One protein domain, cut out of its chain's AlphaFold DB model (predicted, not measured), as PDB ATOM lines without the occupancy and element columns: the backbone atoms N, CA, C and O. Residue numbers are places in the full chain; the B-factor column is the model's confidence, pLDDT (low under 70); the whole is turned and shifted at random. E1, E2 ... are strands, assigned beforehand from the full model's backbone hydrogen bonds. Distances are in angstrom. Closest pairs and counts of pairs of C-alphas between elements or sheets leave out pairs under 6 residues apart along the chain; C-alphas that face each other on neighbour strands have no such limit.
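AT A GLANCE: This is residues 134 to 273 of the 274 residues of the protein "Ricin B-type lectin domain-containing protein" of Proteobacteria bacterium (UniProt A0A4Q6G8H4). Six strands, E9, E8, E5, E4, E1 and E12, curl into a short, nearly closed barrel, and the hairpins E2 with E3, E6 with E7 and E10 with E11 make a triangular cap over one of its ends. The barrel's edge strands E9 and E12 come together to all but close the ring. The printed part has 140 residues with no named helix and twelve named strands, E1 to E12 in order; the class is all strand, though under half of the residues, 60, are in named elements. Each of the four sheets is antiparallel, the largest in the order E9, E8, E5, E4, E1, E12. The whole is compact and rounded, with a radius of gyration of the C-alphas of 13.2 A and spans of 35 by 33 by 26 A.

IN THESE COORDINATES: Find C-alpha 134 at (-152.142, 9.171, 6.550); from there E1 runs 16.8 A to residue 139. Next come E2, residues 145 to 148, and E3, residues 159 to 162. At C-alpha 173, (-152.195, 13.721, 1.820), begins E4, the longest strand, which covers 22.2 A to residue 180. E5, residues 183 to 188, measures 17.0 A. Then read E6, residues 195 to 197; E7, 208 to 210; E8, 220 to 225, 16.5 A long; E9, 231 to 234; E10, 240 to 244; and E11, 255 to 259. E12, residues 268 to 273, is 15.7 A long and ends at C-alpha 273, (-155.322, 12.619, 8.804).

HOW THE PARTS SIT: Start with the six-stranded sheet, which is strongly twisted and curled, the way across it turning by 160 degrees. Within hydrogen-bond range are N 222 and O 234 for E8 and E9, 2.8 A; N 184 and O 221 for E5 and E8, 2.8 A; N 177 and O 185 for the hairpin E4 and E5, 2.9 A; N 135 and O 174 for E1 and E4, 2.8 A; and N 136 and O 271 for E1 and E12, 2.9 A. It is a folded sheet, bent back on itself: E9, E8 and E5 face E1 and E12, with E4 as the hinge. The closest C-alphas of E9 and E12 are those of Val 231 and Phe 268, 5.2 A apart. With the sheet E2 and E3 it forms a sandwich, two sheets face to face, the strands of one at 73 degrees to those of the other. Now look at the hairpins E2 and E3, E6 and E7, and E10 and E11: across them, in that order, N 147 and O 160, N 196 and O 209, and N 243 and O 256 are within hydrogen-bond range, each pair 2.8 A apart. Between them, the closest C-alphas are Leu 159 and Glu 209 for E3 and E7, 5.3 A; Ile 208 and Gln 256 for E7 and E11, 5.5 A; and Glu 160 and Val 255 for E3 and E11, 5.3 A.

THE WHOLE: The two C-alphas farthest apart, those of Ala 154 and Asp 227, are 36.8 A apart. The printed part has no cut and no long link. Its mean pLDDT is 96.9, and no printed residue is under 70.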
ATOM      1  N   LYS A 134    -152.038   8.078   7.530       98.62
ATOM      2  CA  LYS A 134    -152.142   9.171   6.550       98.62
ATOM      3  C   LYS A 134    -151.766  10.488   7.214       98.62
ATOM      4  O   LYS A 134    -152.195  10.753   8.332       98.62
ATOM      5  N   TYR A 135    -151.030  11.337   6.515       98.69
ATOM      6  CA  TYR A 135    -150.547  12.612   7.034       98.69
ATOM      7  C   TYR A 135    -150.661  13.715   5.981       98.69
ATOM      8  O   TYR A 135    -150.480  13.467   4.789       98.69
ATOM      9  N   THR A 136    -150.893  14.947   6.430       98.50
ATOM     10  CA  THR A 136    -150.399  16.125   5.704       98.50
ATOM     11  C   THR A 136    -149.005  16.453   6.228       98.50
ATOM     12  O   THR A 136    -148.732  16.302   7.422       98.50
ATOM     13  N   ILE A 137    -148.122  16.880   5.331       98.75
ATOM     14  CA  ILE A 137    -146.748  17.283   5.641       98.75
ATOM     15  C   ILE A 137    -146.642  18.767   5.293       98.75
ATOM     16  O   ILE A 137    -147.100  19.160   4.220       98.75
ATOM     17  N   ARG A 138    -146.082  19.597   6.177       98.62
ATOM     18  CA  ARG A 138    -145.917  21.044   5.939       98.62
ATOM     19  C   ARG A 138    -144.475  21.478   6.121       98.62
ATOM     20  O   ARG A 138    -143.821  20.990   7.032       98.62
ATOM     21  N   SER A 139    -144.007  22.410   5.296       98.69
ATOM     22  CA  SER A 139    -142.699  23.057   5.455       98.69
ATOM     23  C   SER A 139    -142.711  24.026   6.637       98.69
ATOM     24  O   SER A 139    -143.591  24.886   6.714       98.69
ATOM     25  N   ALA A 140    -141.723  23.934   7.529       98.25
ATOM     26  CA  ALA A 140    -141.589  24.855   8.658       98.25
ATOM     27  C   ALA A 140    -141.205  26.282   8.213       98.25
ATOM     28  O   ALA A 140    -141.567  27.248   8.881       98.25
ATOM     29  N   ALA A 141    -140.536  26.437   7.062       97.88
ATOM     30  CA  ALA A 141    -140.166  27.745   6.510       97.88
ATOM     31  C   ALA A 141    -141.365  28.582   6.024       97.88
ATOM     32  O   ALA A 141    -141.317  29.808   6.079       97.88
ATOM     33  N   SER A 142    -142.427  27.943   5.523       98.44
ATOM     34  CA  SER A 142    -143.538  28.633   4.841       98.44
ATOM     35  C   SER A 142    -144.932  28.294   5.374       98.44
ATOM     36  O   SER A 142    -145.905  28.916   4.955       98.44
ATOM     37  N   ASN A 143    -145.052  27.305   6.268       98.00
ATOM     38  CA  ASN A 143    -146.310  26.682   6.708       98.00
ATOM     39  C   ASN A 143    -147.175  26.084   5.572       98.00
ATOM     40  O   ASN A 143    -148.307  25.656   5.815       98.00
ATOM     41  N   ARG A 144    -146.644  26.007   4.343       98.69
ATOM     42  CA  ARG A 144    -147.306  25.406   3.176       98.69
ATOM     43  C   ARG A 144    -147.220  23.885   3.203       98.69
ATOM     44  O   ARG A 144    -146.257  23.316   3.717       98.69
ATOM     45  N   CYS A 145    -148.238  23.238   2.648       98.56
ATOM     46  CA  CYS A 145    -148.345  21.787   2.563       98.56
ATOM     47  C   CYS A 145    -147.501  21.256   1.402       98.56
ATOM     48  O   CYS A 145    -147.347  21.942   0.393       98.56
ATOM     49  N   LEU A 146    -146.989  20.032   1.519       98.81
ATOM     50  CA  LEU A 146    -146.452  19.306   0.369       98.81
ATOM     51  C   LEU A 146    -147.615  18.874  -0.540       98.81
ATOM     52  O   LEU A 146    -148.649  18.429  -0.042       98.81
ATOM     53  N   ASP A 147    -147.458  19.021  -1.853       98.50
ATOM     54  CA  ASP A 147    -148.492  18.815  -2.876       98.50
ATOM     55  C   ASP A 147    -147.886  18.094  -4.100       98.50
ATOM     56  O   ASP A 147    -146.750  18.366  -4.498       98.50
ATOM     57  N   ILE A 148    -148.624  17.148  -4.693       98.25
ATOM     58  CA  ILE A 148    -148.299  16.586  -6.014       98.25
ATOM     59  C   ILE A 148    -148.847  17.536  -7.081       98.25
ATOM     60  O   ILE A 148    -150.053  17.531  -7.346       98.25
ATOM     61  N   ALA A 149    -147.954  18.312  -7.704       94.38
ATOM     62  CA  ALA A 149    -148.307  19.494  -8.492       94.38
ATOM     63  C   ALA A 149    -149.509  19.288  -9.434       94.38
ATOM     64  O   ALA A 149    -149.532  18.390 -10.285       94.38
ATOM     65  N   GLY A 150    -150.525  20.142  -9.283       91.81
ATOM     66  CA  GLY A 150    -151.745  20.114 -10.097       91.81
ATOM     67  C   GLY A 150    -152.604  18.852  -9.937       91.81
ATOM     68  O   GLY A 150    -153.445  18.592 -10.794       91.81
ATOM     69  N   ALA A 151    -152.384  18.056  -8.882       94.00
ATOM     70  CA  ALA A 151    -152.963  16.723  -8.680       94.00
ATOM     71  C   ALA A 151    -152.715  15.735  -9.845       94.00
ATOM     72  O   ALA A 151    -153.467  14.770 -10.025       94.00
ATOM     73  N   ASN A 152    -151.664  15.963 -10.641       97.06
ATOM     74  CA  ASN A 152    -151.309  15.105 -11.767       97.06
ATOM     75  C   ASN A 152    -150.920  13.697 -11.275       97.06
ATOM     76  O   ASN A 152    -150.230  13.536 -10.271       97.06
ATOM     77  N   LYS A 153    -151.364  12.656 -11.991       97.06
ATOM     78  CA  LYS A 153    -151.157  11.241 -11.630       97.06
ATOM     79  C   LYS A 153    -150.013  10.562 -12.396       97.06
ATOM     80  O   LYS A 153    -149.736   9.384 -12.162       97.06
ATOM     81  N   ALA A 154    -149.359  11.283 -13.306       97.88
ATOM     82  CA  ALA A 154    -148.201  10.795 -14.050       97.88
ATOM     83  C   ALA A 154    -147.012  10.465 -13.128       97.88
ATOM     84  O   ALA A 154    -146.809  11.101 -12.090       97.88
ATOM     85  N   ASP A 155    -146.226   9.466 -13.524       98.06
ATOM     86  CA  ASP A 155    -144.899   9.222 -12.953       98.06
ATOM     87  C   ASP A 155    -143.948  10.365 -13.312       98.06
ATOM     88  O   ASP A 155    -144.119  11.031 -14.335       98.06
ATOM     89  N   GLY A 156    -142.972  10.626 -12.448       97.06
ATOM     90  CA  GLY A 156    -142.066  11.760 -12.603       97.06
ATOM     91  C   GLY A 156    -142.676  13.107 -12.207       97.06
ATOM     92  O   GLY A 156    -141.984  14.124 -12.256       97.06
ATOM     93  N   GLN A 157    -143.947  13.162 -11.784       98.25
ATOM     94  CA  GLN A 157    -144.533  14.400 -11.271       98.25
ATOM     95  C   GLN A 157    -143.843  14.804  -9.960       98.25
ATOM     96  O   GLN A 157    -143.844  14.040  -8.995       98.25
ATOM     97  N   GLN A 158    -143.274  16.013  -9.938       97.62
ATOM     98  CA  GLN A 158    -142.564  16.554  -8.777       97.62
ATOM     99  C   GLN A 158    -143.491  16.768  -7.575       97.62
ATOM    100  O   GLN A 158    -144.673  17.095  -7.738       97.62
ATOM    101  N   LEU A 159    -142.900  16.660  -6.389       98.81
ATOM    102  CA  LEU A 159    -143.427  17.173  -5.134       98.81
ATOM    103  C   LEU A 159    -143.045  18.655  -4.993       98.81
ATOM    104  O   LEU A 159    -141.897  19.032  -5.237       98.81
ATOM    105  N   GLU A 160    -143.989  19.493  -4.584       98.88
ATOM    106  CA  GLU A 160    -143.789  20.932  -4.367       98.88
ATOM    107  C   GLU A 160    -144.459  21.400  -3.069       98.88
ATOM    108  O   GLU A 160    -145.229  20.651  -2.469       98.88
ATOM    109  N   ILE A 161    -144.179  22.626  -2.617       98.88
ATOM    110  CA  ILE A 161    -145.012  23.284  -1.599       98.88
ATOM    111  C   ILE A 161    -146.174  24.051  -2.238       98.88
ATOM    112  O   ILE A 161    -146.002  24.777  -3.219       98.88
ATOM    113  N   TYR A 162    -147.355  23.946  -1.635       98.56
ATOM    114  CA  TYR A 162    -148.546  24.700  -2.017       98.56
ATOM    115  C   TYR A 162    -149.368  25.104  -0.783       98.56
ATOM    116  O   TYR A 162    -149.285  24.477   0.277       98.56
ATOM    117  N   ASP A 163    -150.177  26.156  -0.902       98.19
ATOM    118  CA  ASP A 163    -151.134  26.562   0.128       98.19
ATOM    119  C   ASP A 163    -151.982  25.367   0.599       98.19
ATOM    120  O   ASP A 163    -152.577  24.634  -0.199       98.19
ATOM    121  N   CYS A 164    -152.025  25.153   1.915       98.00
ATOM    122  CA  CYS A 164    -152.757  24.035   2.498       98.00
ATOM    123  C   CYS A 164    -154.261  24.155   2.233       98.00
ATOM    124  O   CYS A 164    -154.896  25.145   2.604       98.00
ATOM    125  N   ALA A 165    -154.853  23.105   1.670       94.50
ATOM    126  CA  ALA A 165    -156.291  23.021   1.484       94.50
ATOM    127  C   ALA A 165    -157.031  23.025   2.840       94.50
ATOM    128  O   ALA A 165    -156.633  22.347   3.789       94.50
ATOM    129  N   ALA A 166    -158.156  23.749   2.917       90.06
ATOM    130  CA  ALA A 166    -158.957  23.898   4.144       90.06
ATOM    131  C   ALA A 166    -159.519  22.568   4.702       90.06
ATOM    132  O   ALA A 166    -159.926  22.490   5.860       90.06
ATOM    133  N   LYS A 167    -159.523  21.516   3.879       89.69
ATOM    134  CA  LYS A 167    -159.571  20.106   4.281       89.69
ATOM    135  C   LYS A 167    -158.474  19.379   3.491       89.69
ATOM    136  O   LYS A 167    -158.344  19.698   2.308       89.69
ATOM    137  N   PRO A 168    -157.727  18.421   4.075       83.88
ATOM    138  CA  PRO A 168    -156.670  17.694   3.371       83.88
ATOM    139  C   PRO A 168    -157.134  17.135   2.021       83.88
ATOM    140  O   PRO A 168    -158.030  16.290   1.950       83.88
ATOM    141  N   SER A 169    -156.540  17.629   0.935       93.19
ATOM    142  CA  SER A 169    -156.808  17.125  -0.409       93.19
ATOM    143  C   SER A 169    -156.054  15.814  -0.639       93.19
ATOM    144  O   SER A 169    -155.056  15.519   0.023       93.19
ATOM    145  N   GLN A 170    -156.505  15.008  -1.601       93.88
ATOM    146  CA  GLN A 170    -155.848  13.730  -1.891       93.88
ATOM    147  C   GLN A 170    -154.437  13.922  -2.484       93.88
ATOM    148  O   GLN A 170    -153.608  13.032  -2.330       93.88
ATOM    149  N   GLN A 171    -154.129  15.072  -3.105       96.31
ATOM    150  CA  GLN A 171    -152.770  15.375  -3.573       96.31
ATOM    151  C   GLN A 171    -151.845  15.979  -2.489       96.31
ATOM    152  O   GLN A 171    -150.632  15.933  -2.662       96.31
ATOM    153  N   GLN A 172    -152.393  16.474  -1.366       98.25
ATOM    154  CA  GLN A 172    -151.637  16.968  -0.193       98.25
ATOM    155  C   GLN A 172    -151.571  15.964   0.974       98.25
ATOM    156  O   GLN A 172    -151.022  16.263   2.037       98.25
ATOM    157  N   THR A 173    -152.158  14.777   0.802       98.62
ATOM    158  CA  THR A 173    -152.195  13.721   1.820       98.62
ATOM    159  C   THR A 173    -151.315  12.550   1.390       98.62
ATOM    160  O   THR A 173    -151.399  12.073   0.255       98.62
ATOM    161  N   PHE A 174    -150.495  12.056   2.313       98.81
ATOM    162  CA  PHE A 174    -149.512  11.006   2.069       98.81
ATOM    163  C   PHE A 174    -149.679   9.872   3.078       98.81
ATOM    164  O   PHE A 174    -149.850  10.116   4.271       98.81
ATOM    165  N   ALA A 175    -149.638   8.629   2.607       98.62
ATOM    166  CA  ALA A 175    -149.536   7.457   3.460       98.62
ATOM    167  C   ALA A 175    -148.063   7.283   3.851       98.62
ATOM    168  O   ALA A 175    -147.219   7.081   2.979       98.62
ATOM    169  N   ILE A 176    -147.763   7.373   5.145       98.69
ATOM    170  CA  ILE A 176    -146.454   7.054   5.719       98.69
ATOM    171  C   ILE A 176    -146.536   5.628   6.261       98.69
ATOM    172  O   ILE A 176    -147.422   5.310   7.057       98.69
ATOM    173  N   LYS A 177    -145.626   4.760   5.817       97.50
ATOM    174  CA  LYS A 177    -145.594   3.332   6.145       97.50
ATOM    175  C   LYS A 177    -144.189   2.943   6.593       97.50
ATOM    176  O   LYS A 177    -143.242   3.092   5.828       97.50
ATOM    177  N   TYR A 178    -144.058   2.407   7.804       96.88
ATOM    178  CA  TYR A 178    -142.799   1.839   8.286       96.88
ATOM    179  C   TYR A 178    -142.446   0.562   7.508       96.88
ATOM    180  O   TYR A 178    -143.319  -0.269   7.247       96.88
ATOM    181  N   VAL A 179    -141.171   0.402   7.141       94.31
ATOM    182  CA  VAL A 179    -140.663  -0.760   6.385       94.31
ATOM    183  C   VAL A 179    -139.464  -1.454   7.045       94.31
ATOM    184  O   VAL A 179    -138.815  -2.293   6.423       94.31
ATOM    185  N   GLY A 180    -139.210  -1.161   8.323       92.06
ATOM    186  CA  GLY A 180    -138.137  -1.767   9.115       92.06
ATOM    187  C   GLY A 180    -136.835  -0.962   9.096       92.06
ATOM    188  O   GLY A 180    -136.638  -0.085   8.253       92.06
ATOM    189  N   LYS A 181    -135.931  -1.264  10.040       90.12
ATOM    190  CA  LYS A 181    -134.589  -0.653  10.149       90.12
ATOM    191  C   LYS A 181    -134.606   0.886  10.066       90.12
ATOM    192  O   LYS A 181    -133.836   1.464   9.304       90.12
ATOM    193  N   LYS A 182    -135.508   1.530  10.820       93.94
ATOM    194  CA  LYS A 182    -135.804   2.985  10.849       93.94
ATOM    195  C   LYS A 182    -136.322   3.638   9.550       93.94
ATOM    196  O   LYS A 182    -136.534   4.850   9.534       93.94
ATOM    197  N   PHE A 183    -136.557   2.879   8.477       96.62
ATOM    198  CA  PHE A 183    -136.978   3.427   7.183       96.62
ATOM    199  C   PHE A 183    -138.490   3.373   6.937       96.62
ATOM    200  O   PHE A 183    -139.214   2.519   7.452       96.62
ATOM    201  N   TYR A 184    -138.945   4.296   6.090       98.25
ATOM    202  CA  TYR A 184    -140.336   4.534   5.738       98.25
ATOM    203  C   TYR A 184    -140.517   4.698   4.231       98.25
ATOM    204  O   TYR A 184    -139.742   5.396   3.579       98.25
ATOM    205  N   GLU A 185    -141.597   4.133   3.703       98.06
ATOM    206  CA  GLU A 185    -142.155   4.499   2.401       98.06
ATOM    207  C   GLU A 185    -143.190   5.618   2.601       98.06
ATOM    208  O   GLU A 185    -143.981   5.587   3.551       98.06
ATOM    209  N   ILE A 186    -143.189   6.611   1.707       98.75
ATOM    210  CA  ILE A 186    -144.125   7.743   1.725       98.75
ATOM    211  C   ILE A 186    -144.827   7.782   0.366       98.75
ATOM    212  O   ILE A 186    -144.180   8.075  -0.634       98.75
ATOM    213  N   SER A 187    -146.131   7.506   0.308       98.50
ATOM    214  CA  SER A 187    -146.895   7.442  -0.954       98.50
ATOM    215  C   SER A 187    -148.023   8.462  -1.003       98.50
ATOM    216  O   SER A 187    -148.713   8.666  -0.007       98.50
ATOM    217  N   ASN A 188    -148.293   9.071  -2.161       98.38
ATOM    218  CA  ASN A 188    -149.471   9.932  -2.299       98.38
ATOM    219  C   ASN A 188    -150.771   9.101  -2.272       98.38
ATOM    220  O   ASN A 188    -150.887   8.097  -2.976       98.38
ATOM    221  N   VAL A 189    -151.783   9.522  -1.502       97.88
ATOM    222  CA  VAL A 189    -153.014   8.716  -1.337       97.88
ATOM    223  C   VAL A 189    -153.938   8.714  -2.564       97.88
ATOM    224  O   VAL A 189    -154.741   7.798  -2.702       97.88
ATOM    225  N   SER A 190    -153.832   9.689  -3.479       95.81
ATOM    226  CA  SER A 190    -154.651   9.743  -4.707       95.81
ATOM    227  C   SER A 190    -154.171   8.801  -5.815       95.81
ATOM    228  O   SER A 190    -154.914   8.530  -6.768       95.81
ATOM    229  N   THR A 191    -152.913   8.359  -5.736       97.06
ATOM    230  CA  THR A 191    -152.238   7.555  -6.768       97.06
ATOM    231  C   THR A 191    -151.669   6.242  -6.234       97.06
ATOM    232  O   THR A 191    -151.353   5.367  -7.034       97.06
ATOM    233  N   ALA A 192    -151.531   6.106  -4.908       97.25
ATOM    234  CA  ALA A 192    -150.772   5.065  -4.207       97.25
ATOM    235  C   ALA A 192    -149.276   4.989  -4.583       97.25
ATOM    236  O   ALA A 192    -148.565   4.107  -4.097       97.25
ATOM    237  N   LYS A 193    -148.773   5.923  -5.402       98.00
ATOM    238  CA  LYS A 193    -147.385   5.934  -5.876       98.00
ATOM    239  C   LYS A 193    -146.445   6.408  -4.765       98.00
ATOM    240  O   LYS A 193    -146.729   7.453  -4.167       98.00
ATOM    241  N   PRO A 194    -145.342   5.689  -4.492       98.25
ATOM    242  CA  PRO A 194    -144.314   6.155  -3.574       98.25
ATOM    243  C   PRO A 194    -143.601   7.390  -4.130       98.25
ATOM    244  O   PRO A 194    -143.443   7.561  -5.343       98.25
ATOM    245  N   LEU A 195    -143.162   8.240  -3.212       98.75
ATOM    246  CA  LEU A 195    -142.243   9.333  -3.470       98.75
ATOM    247  C   LEU A 195    -140.823   8.780  -3.607       98.75
ATOM    248  O   LEU A 195    -140.434   7.850  -2.906       98.75
ATOM    249  N   MET A 196    -140.059   9.344  -4.534       98.44
ATOM    250  CA  MET A 196    -138.753   8.859  -4.960       98.44
ATOM    251  C   MET A 196    -137.811  10.033  -5.230       98.44
ATOM    252  O   MET A 196    -138.252  11.099  -5.657       98.44
ATOM    253  N   ILE A 197    -136.507   9.827  -5.038       98.56
ATOM    254  CA  ILE A 197    -135.479  10.742  -5.554       98.56
ATOM    255  C   ILE A 197    -135.377  10.557  -7.076       98.56
ATOM    256  O   ILE A 197    -135.013   9.478  -7.556       98.56
ATOM    257  N   ARG A 198    -135.700  11.608  -7.838       97.69
ATOM    258  CA  ARG A 198    -135.656  11.623  -9.307       97.69
ATOM    259  C   ARG A 198    -134.289  11.181  -9.819       97.69
ATOM    260  O   ARG A 198    -133.263  11.710  -9.403       97.69
ATOM    261  N   GLY A 199    -134.297  10.258 -10.777       96.44
ATOM    262  CA  GLY A 199    -133.084   9.707 -11.387       96.44
ATOM    263  C   GLY A 199    -132.466   8.527 -10.632       96.44
ATOM    264  O   GLY A 199    -131.580   7.892 -11.187       96.44
ATOM    265  N   GLN A 200    -132.964   8.181  -9.436       96.88
ATOM    266  CA  GLN A 200    -132.500   7.025  -8.653       96.88
ATOM    267  C   GLN A 200    -130.998   7.079  -8.310       96.88
ATOM    268  O   GLN A 200    -130.263   6.103  -8.458       96.88
ATOM    269  N   GLU A 201    -130.546   8.229  -7.810       96.25
ATOM    270  CA  GLU A 201    -129.201   8.414  -7.258       96.25
ATOM    271  C   GLU A 201    -129.266   9.156  -5.908       96.25
ATOM    272  O   GLU A 201    -130.335   9.345  -5.325       96.25
ATOM    273  N   PHE A 202    -128.104   9.555  -5.385       96.81
ATOM    274  CA  PHE A 202    -127.976  10.401  -4.196       96.81
ATOM    275  C   PHE A 202    -127.153  11.654  -4.526       96.81
ATOM    276  O   PHE A 202    -126.126  11.918  -3.904       96.81
ATOM    277  N   ASN A 203    -127.595  12.414  -5.533       97.62
ATOM    278  CA  ASN A 203    -126.971  13.669  -5.949       97.62
ATOM    279  C   ASN A 203    -127.786  14.875  -5.448       97.62
ATOM    280  O   ASN A 203    -129.007  14.934  -5.599       97.62
ATOM    281  N   LYS A 204    -127.111  15.870  -4.852       97.88
ATOM    282  CA  LYS A 204    -127.771  17.093  -4.360       97.88
ATOM    283  C   LYS A 204    -128.471  17.841  -5.504       97.88
ATOM    284  O   LYS A 204    -127.923  17.960  -6.598       97.88
ATOM    285  N   GLY A 205    -129.663  18.365  -5.239       98.06
ATOM    286  CA  GLY A 205    -130.514  19.035  -6.223       98.06
ATOM    287  C   GLY A 205    -131.429  18.098  -7.019       98.06
ATOM    288  O   GLY A 205    -132.253  18.585  -7.791       98.06
ATOM    289  N   GLN A 206    -131.345  16.772  -6.835       98.62
ATOM    290  CA  GLN A 206    -132.349  15.857  -7.388       98.62
ATOM    291  C   GLN A 206    -133.708  16.103  -6.724       98.62
ATOM    292  O   GLN A 206    -133.808  16.195  -5.502       98.62
ATOM    293  N   LEU A 207    -134.754  16.239  -7.540       98.69
ATOM    294  CA  LEU A 207    -136.112  16.519  -7.068       98.69
ATOM    295  C   LEU A 207    -136.772  15.271  -6.470       98.69
ATOM    296  O   LEU A 207    -136.480  14.150  -6.884       98.69
ATOM    297  N   ILE A 208    -137.691  15.468  -5.528       98.81
ATOM    298  CA  ILE A 208    -138.612  14.422  -5.083       98.81
ATOM    299  C   ILE A 208    -139.790  14.361  -6.062       98.81
ATOM    300  O   ILE A 208    -140.359  15.386  -6.437       98.81
ATOM    301  N   GLU A 209    -140.169  13.158  -6.482       98.44
ATOM    302  CA  GLU A 209    -141.260  12.899  -7.429       98.44
ATOM    303  C   GLU A 209    -142.091  11.683  -7.011       98.44
ATOM    304  O   GLU A 209    -141.577  10.806  -6.326       98.44
ATOM    305  N   GLN A 210    -143.348  11.572  -7.451       98.38
ATOM    306  CA  GLN A 210    -144.048  10.281  -7.384       98.38
ATOM    307  C   GLN A 210    -143.596   9.377  -8.541       98.38
ATOM    308  O   GLN A 210    -143.501   9.829  -9.687       98.38
ATOM    309  N   SER A 211    -143.359   8.091  -8.276       97.69
ATOM    310  CA  SER A 211    -142.984   7.137  -9.328       97.69
ATOM    311  C   SER A 211    -143.407   5.705  -9.015       97.69
ATOM    312  O   SER A 211    -143.223   5.214  -7.907       97.69
ATOM    313  N   SER A 212    -143.945   5.020 -10.024       96.25
ATOM    314  CA  SER A 212    -144.309   3.595  -9.994       96.25
ATOM    315  C   SER A 212    -143.124   2.668 -10.284       96.25
ATOM    316  O   SER A 212    -143.264   1.449 -10.201       96.25
ATOM    317  N   ILE A 213    -141.964   3.220 -10.659       93.19
ATOM    318  CA  ILE A 213    -140.730   2.454 -10.866       93.19
ATOM    319  C   ILE A 213    -140.260   1.922  -9.509       93.19
ATOM    320  O   ILE A 213    -140.261   2.661  -8.530       93.19
ATOM    321  N   ALA A 214    -139.820   0.665  -9.431       88.81
ATOM    322  CA  ALA A 214    -139.214   0.138  -8.211       88.81
ATOM    323  C   ALA A 214    -137.876   0.853  -7.930       88.81
ATOM    324  O   ALA A 214    -136.913   0.690  -8.677       88.81
ATOM    325  N   GLY A 215    -137.823   1.662  -6.869       76.62
ATOM    326  CA  GLY A 215    -136.650   2.455  -6.482       76.62
ATOM    327  C   GLY A 215    -135.914   1.949  -5.241       76.62
ATOM    328  O   GLY A 215    -134.783   2.367  -4.999       76.62
ATOM    329  N   GLY A 216    -136.518   1.058  -4.446       89.50
ATOM    330  CA  GLY A 216    -135.896   0.502  -3.237       89.50
ATOM    331  C   GLY A 216    -135.382   1.606  -2.307       89.50
ATOM    332  O   GLY A 216    -136.160   2.428  -1.827       89.50
ATOM    333  N   LYS A 217    -134.058   1.687  -2.121       96.06
ATOM    334  CA  LYS A 217    -133.401   2.716  -1.292       96.06
ATOM    335  C   LYS A 217    -133.692   4.172  -1.691       96.06
ATOM    336  O   LYS A 217    -133.499   5.064  -0.875       96.06
ATOM    337  N   PHE A 218    -134.144   4.426  -2.921       98.00
ATOM    338  CA  PHE A 218    -134.494   5.771  -3.398       98.00
ATOM    339  C   PHE A 218    -135.948   6.175  -3.098       98.00
ATOM    340  O   PHE A 218    -136.314   7.320  -3.352       98.00
ATOM    341  N   GLN A 219    -136.755   5.250  -2.562       98.31
ATOM    342  CA  GLN A 219    -138.145   5.443  -2.108       98.31
ATOM    343  C   GLN A 219    -138.296   5.299  -0.583       98.31
ATOM    344  O   GLN A 219    -139.407   5.336  -0.055       98.31
ATOM    345  N   GLN A 220    -137.177   5.100   0.118       98.06
ATOM    346  CA  GLN A 220    -137.130   4.800   1.542       98.06
ATOM    347  C   GLN A 220    -136.396   5.908   2.291       98.06
ATOM    348  O   GLN A 220    -135.229   6.195   2.020       98.06
ATOM    349  N   PHE A 221    -137.097   6.514   3.245       98.50
ATOM    350  CA  PHE A 221    -136.662   7.705   3.968       98.50
ATOM    351  C   PHE A 221    -136.694   7.477   5.478       98.50
ATOM    352  O   PHE A 221    -137.424   6.626   5.981       98.50
ATOM    353  N   GLU A 222    -135.889   8.230   6.210       98.12
ATOM    354  CA  GLU A 222    -135.784   8.194   7.667       98.12
ATOM    355  C   GLU A 222    -136.287   9.525   8.232       98.12
ATOM    356  O   GLU A 222    -135.796  10.591   7.858       98.12
ATOM    357  N   PHE A 223    -137.264   9.474   9.137       98.44
ATOM    358  CA  PHE A 223    -137.706  10.655   9.874       98.44
ATOM    359  C   PHE A 223    -136.805  10.859  11.090       98.44
ATOM    360  O   PHE A 223    -136.710   9.976  11.939       98.44
ATOM    361  N   ILE A 224    -136.178  12.031  11.185       97.25
ATOM    362  CA  ILE A 224    -135.375  12.442  12.339       97.25
ATOM    363  C   ILE A 224    -136.141  13.551  13.072       97.25
ATOM    364  O   ILE A 224    -136.199  14.672  12.554       97.25
ATOM    365  N   PRO A 225    -136.756  13.272  14.238       97.25
ATOM    366  CA  PRO A 225    -137.396  14.289  15.067       97.25
ATOM    367  C   PRO A 225    -136.425  15.380  15.508       97.25
ATOM    368  O   PRO A 225    -135.209  15.192  15.519       97.25
ATOM    369  N   GLN A 226    -136.979  16.528  15.872       96.44
ATOM    370  CA  GLN A 226    -136.270  17.696  16.374       96.44
ATOM    371  C   GLN A 226    -136.974  18.197  17.645       96.44
ATOM    372  O   GLN A 226    -138.187  18.032  17.788       96.44
ATOM    373  N   ASP A 227    -136.233  18.846  18.547       95.75
ATOM    374  CA  ASP A 227    -136.759  19.311  19.845       95.75
ATOM    375  C   ASP A 227    -137.863  20.385  19.719       95.75
ATOM    376  O   ASP A 227    -138.623  20.623  20.654       95.75
ATOM    377  N   ASP A 228    -137.973  21.015  18.545       94.69
ATOM    378  CA  ASP A 228    -139.018  21.979  18.175       94.69
ATOM    379  C   ASP A 228    -140.336  21.318  17.703       94.69
ATOM    380  O   ASP A 228    -141.291  22.015  17.355       94.69
ATOM    381  N   GLY A 229    -140.412  19.980  17.685       95.94
ATOM    382  CA  GLY A 229    -141.564  19.219  17.192       95.94
ATOM    383  C   GLY A 229    -141.634  19.081  15.666       95.94
ATOM    384  O   GLY A 229    -142.593  18.504  15.149       95.94
ATOM    385  N   THR A 230    -140.635  19.576  14.930       98.38
ATOM    386  CA  THR A 230    -140.470  19.279  13.503       98.38
ATOM    387  C   THR A 230    -139.750  17.944  13.289       98.38
ATOM    388  O   THR A 230    -139.206  17.327  14.206       98.38
ATOM    389  N   VAL A 231    -139.750  17.478  12.044       98.50
ATOM    390  CA  VAL A 231    -138.945  16.360  11.559       98.50
ATOM    391  C   VAL A 231    -138.087  16.820  10.385       98.50
ATOM    392  O   VAL A 231    -138.546  17.567   9.518       98.50
ATOM    393  N   LYS A 232    -136.853  16.326  10.317       98.50
ATOM    394  CA  LYS A 232    -136.042  16.326   9.094       98.50
ATOM    395  C   LYS A 232    -136.264  14.984   8.388       98.50
ATOM    396  O   LYS A 232    -136.308  13.948   9.049       98.50
ATOM    397  N   ILE A 233    -136.406  14.981   7.062       98.75
ATOM    398  CA  ILE A 233    -136.646  13.753   6.278       98.75
ATOM    399  C   ILE A 233    -135.356  13.395   5.537       98.75
ATOM    400  O   ILE A 233    -134.980  14.086   4.589       98.75
ATOM    401  N   ARG A 234    -134.650  12.353   5.982       98.50
ATOM    402  CA  ARG A 234    -133.370  11.912   5.410       98.50
ATOM    403  C   ARG A 234    -133.574  10.822   4.354       98.50
ATOM    404  O   ARG A 234    -134.463   9.984   4.479       98.50
ATOM    405  N   SER A 235    -132.744  10.821   3.314       98.19
ATOM    406  CA  SER A 235    -132.609   9.695   2.372       98.19
ATOM    407  C   SER A 235    -131.808   8.525   2.980       98.19
ATOM    408  O   SER A 235    -131.471   8.548   4.159       98.19
ATOM    409  N   GLN A 236    -131.440   7.501   2.199       96.62
ATOM    410  CA  GLN A 236    -130.421   6.532   2.651       96.62
ATOM    411  C   GLN A 236    -128.971   7.037   2.483       96.62
ATOM    412  O   GLN A 236    -128.037   6.328   2.851       96.62
ATOM    413  N   SER A 237    -128.763   8.253   1.964       95.69
ATOM    414  CA  SER A 237    -127.484   8.965   2.072       95.69
ATOM    415  C   SER A 237    -127.458   9.779   3.379       95.69
ATOM    416  O   SER A 237    -128.422  10.506   3.647       95.69
ATOM    417  N   PRO A 238    -126.397   9.679   4.207       93.19
ATOM    418  CA  PRO A 238    -126.385  10.197   5.581       93.19
ATOM    419  C   PRO A 238    -126.523  11.723   5.685       93.19
ATOM    420  O   PRO A 238    -127.023  12.211   6.703       93.19
ATOM    421  N   ASP A 239    -126.134  12.444   4.630       95.62
ATOM    422  CA  ASP A 239    -126.061  13.908   4.595       95.62
ATOM    423  C   ASP A 239    -127.173  14.560   3.758       95.62
ATOM    424  O   ASP A 239    -127.312  15.784   3.788       95.62
ATOM    425  N   LEU A 240    -127.949  13.771   2.997       98.44
ATOM    426  CA  LEU A 240    -128.970  14.282   2.075       98.44
ATOM    427  C   LEU A 240    -130.384  14.173   2.648       98.44
ATOM    428  O   LEU A 240    -130.918  13.075   2.852       98.44
ATOM    429  N   PHE A 241    -131.000  15.340   2.820       98.75
ATOM    430  CA  PHE A 241    -132.325  15.546   3.394       98.75
ATOM    431  C   PHE A 241    -133.266  16.213   2.394       98.75
ATOM    432  O   PHE A 241    -132.809  16.898   1.480       98.75
ATOM    433  N   TRP A 242    -134.575  16.035   2.577       98.81
ATOM    434  CA  TRP A 242    -135.580  16.800   1.842       98.81
ATOM    435  C   TRP A 242    -135.447  18.287   2.180       98.81
ATOM    436  O   TRP A 242    -135.336  18.668   3.343       98.81
ATOM    437  N   ASP A 243    -135.468  19.109   1.143       98.81
ATOM    438  CA  ASP A 243    -135.152  20.528   1.165       98.81
ATOM    439  C   ASP A 243    -136.154  21.233   0.242       98.81
ATOM    440  O   ASP A 243    -136.294  20.875  -0.928       98.81
ATOM    441  N   VAL A 244    -136.909  22.200   0.762       98.81
ATOM    442  CA  VAL A 244    -137.745  23.073  -0.075       98.81
ATOM    443  C   VAL A 244    -136.809  24.042  -0.788       98.81
ATOM    444  O   VAL A 244    -136.117  24.824  -0.131       98.81
ATOM    445  N   GLN A 245    -136.749  23.938  -2.117       98.62
ATOM    446  CA  GLN A 245    -135.609  24.392  -2.910       98.62
ATOM    447  C   GLN A 245    -135.236  25.861  -2.658       98.62
ATOM    448  O   GLN A 245    -136.053  26.770  -2.791       98.62
ATOM    449  N   GLY A 246    -133.970  26.088  -2.296       97.06
ATOM    450  CA  GLY A 246    -133.401  27.426  -2.085       97.06
ATOM    451  C   GLY A 246    -133.946  28.185  -0.870       97.06
ATOM    452  O   GLY A 246    -133.614  29.354  -0.698       97.06
ATOM    453  N   GLY A 247    -134.781  27.557  -0.036       96.50
ATOM    454  CA  GLY A 247    -135.494  28.244   1.043       96.50
ATOM    455  C   GLY A 247    -136.685  29.086   0.578       96.50
ATOM    456  O   GLY A 247    -137.250  29.820   1.386       96.50
ATOM    457  N   HIS A 248    -137.082  28.974  -0.694       98.50
ATOM    458  CA  HIS A 248    -138.239  29.680  -1.237       98.50
ATOM    459  C   HIS A 248    -139.533  29.278  -0.516       98.50
ATOM    460  O   HIS A 248    -139.761  28.116  -0.172       98.50
ATOM    461  N   VAL A 249    -140.397  30.264  -0.283       98.56
ATOM    462  CA  VAL A 249    -141.644  30.122   0.486       98.56
ATOM    463  C   VAL A 249    -142.884  30.127  -0.403       98.56
ATOM    464  O   VAL A 249    -143.986  29.884   0.083       98.56
ATOM    465  N   GLU A 250    -142.715  30.425  -1.687       98.62
ATOM    466  CA  GLU A 250    -143.743  30.572  -2.707       98.62
ATOM    467  C   GLU A 250    -144.427  29.240  -3.071       98.62
ATOM    468  O   GLU A 250    -143.856  28.158  -2.933       98.62
ATOM    469  N   ASN A 251    -145.665  29.312  -3.573       98.69
ATOM    470  CA  ASN A 251    -146.339  28.148  -4.156       98.69
ATOM    471  C   ASN A 251    -145.560  27.627  -5.375       98.69
ATOM    472  O   ASN A 251    -145.102  28.419  -6.199       98.69
ATOM    473  N   LYS A 252    -145.538  26.301  -5.546       98.44
ATOM    474  CA  LYS A 252    -144.841  25.557  -6.612       98.44
ATOM    475  C   LYS A 252    -143.315  25.499  -6.499       98.44
ATOM    476  O   LYS A 252    -142.664  24.990  -7.411       98.44
ATOM    477  N   THR A 253    -142.731  25.957  -5.392       98.88
ATOM    478  CA  THR A 253    -141.323  25.669  -5.085       98.88
ATOM    479  C   THR A 253    -141.133  24.152  -4.935       98.88
ATOM    480  O   THR A 253    -141.812  23.554  -4.090       98.88
ATOM    481  N   PRO A 254    -140.243  23.508  -5.715       98.81
ATOM    482  CA  PRO A 254    -140.035  22.065  -5.640       98.81
ATOM    483  C   PRO A 254    -139.420  21.610  -4.311       98.81
ATOM    484  O   PRO A 254    -138.676  22.348  -3.662       98.81
ATOM    485  N   VAL A 255    -139.658  20.347  -3.953       98.88
ATOM    486  CA  VAL A 255    -138.861  19.638  -2.944       98.88
ATOM    487  C   VAL A 255    -137.711  18.912  -3.641       98.88
ATOM    488  O   VAL A 255    -137.926  18.155  -4.588       98.88
ATOM    489  N   GLN A 256    -136.491  19.126  -3.161       98.81
ATOM    490  CA  GLN A 256    -135.262  18.471  -3.612       98.81
ATOM    491  C   GLN A 256    -134.616  17.672  -2.474       98.81
ATOM    492  O   GLN A 256    -135.017  17.807  -1.321       98.81
ATOM    493  N   VAL A 257    -133.588  16.874  -2.770       98.75
ATOM    494  CA  VAL A 257    -132.612  16.449  -1.757       98.75
ATOM    495  C   VAL A 257    -131.415  17.396  -1.734       98.75
ATOM    496  O   VAL A 257    -130.844  17.713  -2.779       98.75
ATOM    497  N   TRP A 258    -131.003  17.846  -0.552       98.69
ATOM    498  CA  TRP A 258    -129.847  18.729  -0.381       98.69
ATOM    499  C   TRP A 258    -128.993  18.332   0.824       98.69
ATOM    500  O   TRP A 258    -129.448  17.614   1.713       98.69
ATOM    501  N   VAL A 259    -127.735  18.786   0.831       98.25
ATOM    502  CA  VAL A 259    -126.806  18.578   1.954       98.25
ATOM    503  C   VAL A 259    -127.330  19.325   3.175       98.25
ATOM    504  O   VAL A 259    -127.826  20.449   3.043       98.25
ATOM    505  N   THR A 260    -127.247  18.715   4.358       96.81
ATOM    506  CA  THR A 260    -127.871  19.326   5.532       96.81
ATOM    507  C   THR A 260    -127.188  20.606   6.011       96.81
ATOM    508  O   THR A 260    -125.966  20.739   5.974       96.81
ATOM    509  N   ASN A 261    -128.011  21.559   6.440       93.50
ATOM    510  CA  ASN A 261    -127.619  22.889   6.919       93.50
ATOM    511  C   ASN A 261    -128.523  23.390   8.074       93.50
ATOM    512  O   ASN A 261    -128.504  24.574   8.403       93.50
ATOM    513  N   ASP A 262    -129.348  22.492   8.631       88.44
ATOM    514  CA  ASP A 262    -130.307  22.693   9.732       88.44
ATOM    515  C   ASP A 262    -131.371  23.795   9.570       88.44
ATOM    516  O   ASP A 262    -132.141  24.054  10.504       88.44
ATOM    517  N   SER A 263    -131.485  24.382   8.378       95.81
ATOM    518  CA  SER A 263    -132.419  25.462   8.065       95.81
ATOM    519  C   SER A 263    -133.897  25.050   8.166       95.81
ATOM    520  O   SER A 263    -134.276  23.881   8.055       95.81
ATOM    521  N   ALA A 264    -134.779  26.048   8.286       97.56
ATOM    522  CA  ALA A 264    -136.227  25.836   8.324       97.56
ATOM    523  C   ALA A 264    -136.802  25.197   7.042       97.56
ATOM    524  O   ALA A 264    -137.880  24.610   7.090       97.56
ATOM    525  N   ASN A 265    -136.107  25.283   5.899       98.25
ATOM    526  CA  ASN A 265    -136.559  24.676   4.642       98.25
ATOM    527  C   ASN A 265    -136.205  23.178   4.521       98.25
ATOM    528  O   ASN A 265    -136.672  22.534   3.584       98.25
ATOM    529  N   GLN A 266    -135.459  22.618   5.485       98.69
ATOM    530  CA  GLN A 266    -135.232  21.172   5.661       98.69
ATOM    531  C   GLN A 266    -136.047  20.564   6.823       98.69
ATOM    532  O   GLN A 266    -135.897  19.382   7.147       98.69
ATOM    533  N   ARG A 267    -136.899  21.373   7.469       98.62
ATOM    534  CA  ARG A 267    -137.742  21.003   8.616       98.62
ATOM    535  C   ARG A 267    -139.210  20.951   8.199       98.62
ATOM    536  O   ARG A 267    -139.703  21.845   7.509       98.62
ATOM    537  N   PHE A 268    -139.925  19.930   8.660       98.81
ATOM    538  CA  PHE A 268    -141.329  19.701   8.322       98.81
ATOM    539  C   PHE A 268    -142.165  19.362   9.559       98.81
ATOM    540  O   PHE A 268    -141.663  18.749  10.493       98.81
ATOM    541  N   THR A 269    -143.454  19.696   9.569       98.69
ATOM    542  CA  THR A 269    -144.406  19.205  10.584       98.69
ATOM    543  C   THR A 269    -145.328  18.154   9.978       98.69
ATOM    544  O   THR A 269    -145.861  18.365   8.884       98.69
ATOM    545  N   LEU A 270    -145.565  17.059  10.703       98.50
ATOM    546  CA  LEU A 270    -146.519  16.015  10.328       98.50
ATOM    547  C   LEU A 270    -147.843  16.214  11.076       98.50
ATOM    548  O   LEU A 270    -147.850  16.308  12.299       98.50
ATOM    549  N   THR A 271    -148.965  16.199  10.356       97.75
ATOM    550  CA  THR A 271    -150.310  16.235  10.956       97.75
ATOM    551  C   THR A 271    -151.118  15.042  10.467       97.75
ATOM    552  O   THR A 271    -151.398  14.937   9.269       97.75
ATOM    553  N   LEU A 272    -151.484  14.148  11.392       97.25
ATOM    554  CA  LEU A 272    -152.262  12.938  11.115       97.25
ATOM    555  C   LEU A 272    -153.629  13.290  10.504       97.25
ATOM    556  O   LEU A 272    -154.321  14.195  10.971       97.25
ATOM    557  N   VAL A 273    -154.018  12.547   9.472       96.25
ATOM    558  CA  VAL A 273    -155.322  12.619   8.804       96.25
ATOM    559  C   VAL A 273    -156.092  11.330   9.125       96.25
ATOM    560  O   VAL A 273    -155.599  10.257   8.771       96.25
TER     561      VAL A 273